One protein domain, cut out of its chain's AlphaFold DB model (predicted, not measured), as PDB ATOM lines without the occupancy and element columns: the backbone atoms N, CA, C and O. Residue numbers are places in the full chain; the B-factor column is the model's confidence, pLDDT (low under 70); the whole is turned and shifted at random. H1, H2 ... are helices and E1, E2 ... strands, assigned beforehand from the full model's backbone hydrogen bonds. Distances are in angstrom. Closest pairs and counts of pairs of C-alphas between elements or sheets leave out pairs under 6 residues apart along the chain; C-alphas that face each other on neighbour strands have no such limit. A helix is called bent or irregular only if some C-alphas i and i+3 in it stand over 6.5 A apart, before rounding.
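AT A GLANCE: This is residues 136 to 175 of the 354 residues of an uncharacterized protein of Sandaracinus sp (UniProt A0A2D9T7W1). Two small two-stranded hairpins lie toward opposite ends of the longest axis, E1 with E2 at one end and E3 with E4 at the other, and an irregular helix of seven residues, H1, packs on E3 and E4. The printed part has 40 residues, with four named strands and one named helix in the order E1, E2, H1, E3, E4. Each hairpin is an antiparallel sheet of two strands, and the class is mixed, helices and strands, with under half of the residues in named elements. The whole is compact, with a radius of gyration of the C-alphas of 8.2 A and spans of 25 by 17 by 13 A.

IN THESE COORDINATES: E3 is residues 167 to 169, 6.1 A long, and E4 is residues 172 to 174, 6.3 A, ending at C-alpha 174 (213.099, 221.904, 204.614). H1 is residues 157 to 163, 10.5 A, beginning at C-alpha 157 (205.302, 221.004, 209.115). E1 is residues 145 to 147, 6.2 A, beginning at C-alpha 145 (204.055, 230.723, 209.746), and E2 is residues 150 to 152, 6.3 A.

HOW THE PARTS SIT: E3 and E4 form an antiparallel hairpin, their directions at 134 degrees, with N 169 and O 172 2.8 A apart, within hydrogen-bond range. The closest C-alphas of H1 and E3 are those of Ser 157 and Cys 168, 4.4 A apart. Those of H1 and E4 are Cys 160 and Cys 173, 5.3 A apart. H1 is irregular, C-alphas 159 and 162 being 7.3 A apart; 0 of its 3 O i to N i+4 pairs and 2 of its 4 O i to N i+3 pairs are within hydrogen-bond range. The closest C-alphas of E1 and H1 are those of Arg 145 and Gln 159, 5.7 A apart. E1 and E2 form an antiparallel hairpin at 131 degrees, with N 152 and O 145 2.7 A apart, within hydrogen-bond range. E1 and E2 are each apart from E3 and E4.

THE WHOLE: The two C-alphas farthest apart are those of Ala 148 and Glu 175, 26.0 A. The printed part has no cut, and the four links between named elements are tight. The mean pLDDT of the printed part is 91.3, and no printed residue is under 70.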
ATOM      1  N   SER A 136     199.514 230.270 204.324       91.00
ATOM      2  CA  SER A 136     199.621 230.050 202.871       91.00
ATOM      3  C   SER A 136     200.198 231.239 202.093       91.00
ATOM      4  O   SER A 136     200.613 231.104 200.941       91.00
ATOM      5  N   GLU A 137     200.262 232.410 202.724       91.50
ATOM      6  CA  GLU A 137     200.844 233.628 202.157       91.50
ATOM      7  C   GLU A 137     202.331 233.786 202.532       91.50
ATOM      8  O   GLU A 137     203.039 234.609 201.947       91.50
ATOM      9  N   CYS A 138     202.828 232.964 203.461       92.94
ATOM     10  CA  CYS A 138     204.206 232.959 203.932       92.94
ATOM     11  C   CYS A 138     205.058 231.939 203.154       92.94
ATOM     12  O   CYS A 138     205.328 230.831 203.605       92.94
ATOM     13  N   THR A 139     205.512 232.330 201.960       91.31
ATOM     14  CA  THR A 139     206.291 231.465 201.046       91.31
ATOM     15  C   THR A 139     207.806 231.454 201.293       91.31
ATOM     16  O   THR A 139     208.543 230.800 200.555       91.31
ATOM     17  N   ASP A 140     208.292 232.174 202.308       91.88
ATOM     18  CA  ASP A 140     209.699 232.152 202.722       91.88
ATOM     19  C   ASP A 140     209.945 230.938 203.643       91.88
ATOM     20  O   ASP A 140     209.292 230.844 204.687       91.88
ATOM     21  N   PRO A 141     210.863 230.008 203.310       92.50
ATOM     22  CA  PRO A 141     211.105 228.827 204.132       92.50
ATOM     23  C   PRO A 141     211.609 229.157 205.543       92.50
ATOM     24  O   PRO A 141     211.315 228.401 206.465       92.50
ATOM     25  N   ASP A 142     212.301 230.281 205.757       94.44
ATOM     26  CA  ASP A 142     212.747 230.702 207.096       94.44
ATOM     27  C   ASP A 142     211.646 231.449 207.881       94.44
ATOM     28  O   ASP A 142     211.838 231.824 209.044       94.44
ATOM     29  N   ALA A 143     210.482 231.678 207.263       94.69
ATOM     30  CA  ALA A 143     209.373 232.423 207.846       94.69
ATOM     31  C   ALA A 143     207.989 231.930 207.371       94.69
ATOM     32  O   ALA A 143     207.149 232.741 207.003       94.69
ATOM     33  N   ALA A 144     207.726 230.620 207.387       95.56
ATOM     34  CA  ALA A 144     206.514 230.037 206.791       95.56
ATOM     35  C   ALA A 144     205.212 230.121 207.627       95.56
ATOM     36  O   ALA A 144     204.149 229.746 207.140       95.56
ATOM     37  N   ARG A 145     205.250 230.590 208.883       95.31
ATOM     38  CA  ARG A 145     204.055 230.723 209.746       95.31
ATOM     39  C   ARG A 145     203.581 232.169 209.811       95.31
ATOM     40  O   ARG A 145     204.377 233.054 210.109       95.31
ATOM     41  N   CYS A 146     202.285 232.423 209.676       95.69
ATOM     42  CA  CYS A 146     201.722 233.739 209.949       95.69
ATOM     43  C   CYS A 146     201.469 233.946 211.453       95.69
ATOM     44  O   CYS A 146     200.576 233.335 212.040       95.69
ATOM     45  N   ASP A 147     202.223 234.845 212.091       95.56
ATOM     46  CA  ASP A 147     202.023 235.248 213.489       95.56
ATOM     47  C   ASP A 147     201.642 236.733 213.579       95.56
ATOM     48  O   ASP A 147     202.396 237.621 213.181       95.56
ATOM     49  N   ALA A 148     200.435 237.012 214.082       92.31
ATOM     50  CA  ALA A 148     199.891 238.363 214.267       92.31
ATOM     51  C   ALA A 148     200.029 239.299 213.038       92.31
ATOM     52  O   ALA A 148     200.263 240.501 213.183       92.31
ATOM     53  N   GLY A 149     199.881 238.754 211.825       92.31
ATOM     54  CA  GLY A 149     200.004 239.497 210.566       92.31
ATOM     55  C   GLY A 149     201.436 239.650 210.039       92.31
ATOM     56  O   GLY A 149     201.676 240.438 209.126       92.31
ATOM     57  N   THR A 150     202.408 238.937 210.610       94.25
ATOM     58  CA  THR A 150     203.804 238.913 210.151       94.25
ATOM     59  C   THR A 150     204.273 237.472 209.973       94.25
ATOM     60  O   THR A 150     204.078 236.641 210.855       94.25
ATOM     61  N   CYS A 151     204.917 237.178 208.847       95.75
ATOM     62  CA  CYS A 151     205.536 235.877 208.613       95.75
ATOM     63  C   CYS A 151     206.699 235.632 209.597       95.75
ATOM     64  O   CYS A 151     207.509 236.523 209.865       95.75
ATOM     65  N   ALA A 152     206.754 234.428 210.160       96.31
ATOM     66  CA  ALA A 152     207.610 234.029 211.269       96.31
ATOM     67  C   ALA A 152     208.071 232.564 211.110       96.31
ATOM     68  O   ALA A 152     207.421 231.801 210.392       96.31
ATOM     69  N   PRO A 153     209.165 232.140 211.776       97.31
ATOM     70  CA  PRO A 153     209.680 230.772 211.690       97.31
ATOM     71  C   PRO A 153     208.615 229.719 211.999       97.31
ATOM     72  O   PRO A 153     207.801 229.917 212.911       97.31
ATOM     73  N   CYS A 154     208.642 228.602 211.277       96.00
ATOM     74  CA  CYS A 154     207.672 227.526 211.449       96.00
ATOM     75  C   CYS A 154     207.755 226.891 212.854       96.00
ATOM     76  O   CYS A 154     208.780 226.955 213.539       96.00
ATOM     77  N   ASP A 155     206.660 226.282 213.297       95.56
ATOM     78  CA  ASP A 155     206.605 225.377 214.452       95.56
ATOM     79  C   ASP A 155     205.879 224.049 214.169       95.56
ATOM     80  O   ASP A 155     205.943 223.141 215.001       95.56
ATOM     81  N   ASP A 156     205.255 223.905 212.996       92.38
ATOM     82  CA  ASP A 156     204.611 222.679 212.522       92.38
ATOM     83  C   ASP A 156     204.808 222.525 211.004       92.38
ATOM     84  O   ASP A 156     204.717 223.493 210.247       92.38
ATOM     85  N   SER A 157     205.060 221.300 210.535       91.50
ATOM     86  CA  SER A 157     205.302 221.004 209.115       91.50
ATOM     87  C   SER A 157     204.140 221.387 208.187       91.50
ATOM     88  O   SER A 157     204.368 221.610 207.000       91.50
ATOM     89  N   ALA A 158     202.907 221.524 208.692       90.75
ATOM     90  CA  ALA A 158     201.769 221.985 207.893       90.75
ATOM     91  C   ALA A 158     201.987 223.383 207.276       90.75
ATOM     92  O   ALA A 158     201.508 223.638 206.168       90.75
ATOM     93  N   GLN A 159     202.747 224.253 207.954       93.62
ATOM     94  CA  GLN A 159     203.095 225.604 207.489       93.62
ATOM     95  C   GLN A 159     204.013 225.580 206.258       93.62
ATOM     96  O   GLN A 159     203.975 226.480 205.429       93.62
ATOM     97  N   CYS A 160     204.816 224.527 206.096       92.25
ATOM     98  CA  CYS A 160     205.846 224.464 205.062       92.25
ATOM     99  C   CYS A 160     205.318 224.170 203.647       92.25
ATOM    100  O   CYS A 160     206.030 224.399 202.667       92.25
ATOM    101  N   THR A 161     204.058 223.731 203.535       83.88
ATOM    102  CA  THR A 161     203.419 223.280 202.285       83.88
ATOM    103  C   THR A 161     203.610 224.250 201.109       83.88
ATOM    104  O   THR A 161     203.943 223.813 200.008       83.88
ATOM    105  N   GLU A 162     203.448 225.560 201.330       79.88
ATOM    106  CA  GLU A 162     203.554 226.580 200.269       79.88
ATOM    107  C   GLU A 162     204.994 227.076 200.034       79.88
ATOM    108  O   GLU A 162     205.295 227.621 198.972       79.88
ATOM    109  N   ALA A 163     205.918 226.826 200.971       74.88
ATOM    110  CA  ALA A 163     207.354 227.076 200.793       74.88
ATOM    111  C   ALA A 163     208.041 226.005 199.911       74.88
ATOM    112  O   ALA A 163     209.236 226.098 199.631       74.88
ATOM    113  N   GLY A 164     207.301 224.980 199.465       71.38
ATOM    114  CA  GLY A 164     207.820 223.861 198.669       71.38
ATOM    115  C   GLY A 164     208.583 222.812 199.484       71.38
ATOM    116  O   GLY A 164     209.175 221.904 198.906       71.38
ATOM    117  N   ALA A 165     208.544 222.924 200.809       76.12
ATOM    118  CA  ALA A 165     209.247 222.088 201.768       76.12
ATOM    119  C   ALA A 165     208.237 221.268 202.591       76.12
ATOM    120  O   ALA A 165     207.165 221.753 202.940       76.12
ATOM    121  N   GLY A 166     208.545 220.005 202.885       85.19
ATOM    122  CA  GLY A 166     207.601 219.102 203.553       85.19
ATOM    123  C   GLY A 166     207.633 219.159 205.080       85.19
ATOM    124  O   GLY A 166     206.693 218.687 205.716       85.19
ATOM    125  N   VAL A 167     208.712 219.688 205.665       92.56
ATOM    126  CA  VAL A 167     209.078 219.456 207.068       92.56
ATOM    127  C   VAL A 167     209.517 220.757 207.733       92.56
ATOM    128  O   VAL A 167     210.358 221.476 207.199       92.56
ATOM    129  N   CYS A 168     208.984 221.051 208.921       93.56
ATOM    130  CA  CYS A 168     209.492 222.136 209.758       93.56
ATOM    131  C   CYS A 168     210.636 221.627 210.642       93.56
ATOM    132  O   CYS A 168     210.400 220.870 211.585       93.56
ATOM    133  N   SER A 169     211.865 222.076 210.379       93.00
ATOM    134  CA  SER A 169     213.058 221.661 211.121       93.00
ATOM    135  C   SER A 169     213.800 222.877 211.678       93.00
ATOM    136  O   SER A 169     214.201 223.785 210.955       93.00
ATOM    137  N   ALA A 170     213.944 222.933 213.006       91.81
ATOM    138  CA  ALA A 170     214.584 224.030 213.749       91.81
ATOM    139  C   ALA A 170     214.038 225.462 213.488       91.81
ATOM    140  O   ALA A 170     214.688 226.438 213.868       91.81
ATOM    141  N   GLY A 171     212.833 225.591 212.921       93.25
ATOM    142  CA  GLY A 171     212.186 226.866 212.580       93.25
ATOM    143  C   GLY A 171     212.214 227.218 211.089       93.25
ATOM    144  O   GLY A 171     211.518 228.152 210.688       93.25
ATOM    145  N   SER A 172     212.950 226.454 210.281       94.12
ATOM    146  CA  SER A 172     212.994 226.585 208.825       94.12
ATOM    147  C   SER A 172     212.275 225.415 208.156       94.12
ATOM    148  O   SER A 172     212.314 224.276 208.625       94.12
ATOM    149  N   CYS A 173     211.632 225.688 207.032       94.94
ATOM    150  CA  CYS A 173     210.996 224.687 206.201       94.94
ATOM    151  C   CYS A 173     212.011 224.048 205.255       94.94
ATOM    152  O   CYS A 173     212.622 224.720 204.425       94.94
ATOM    153  N   VAL A 174     212.162 222.732 205.376       93.94
ATOM    154  CA  VAL A 174     213.099 221.904 204.614       93.94
ATOM    155  C   VAL A 174     212.372 220.754 203.920       93.94
ATOM    156  O   VAL A 174     211.232 220.422 204.256       93.94
ATOM    157  N   GLU A 175     212.997 220.134 202.919       92.69
ATOM    158  CA  GLU A 175     212.358 219.008 202.226       92.69
ATOM    159  C   GLU A 175     212.265 217.783 203.142       92.69
ATOM    160  O   GLU A 175     211.279 217.052 203.082       92.69
TER     161      GLU A 175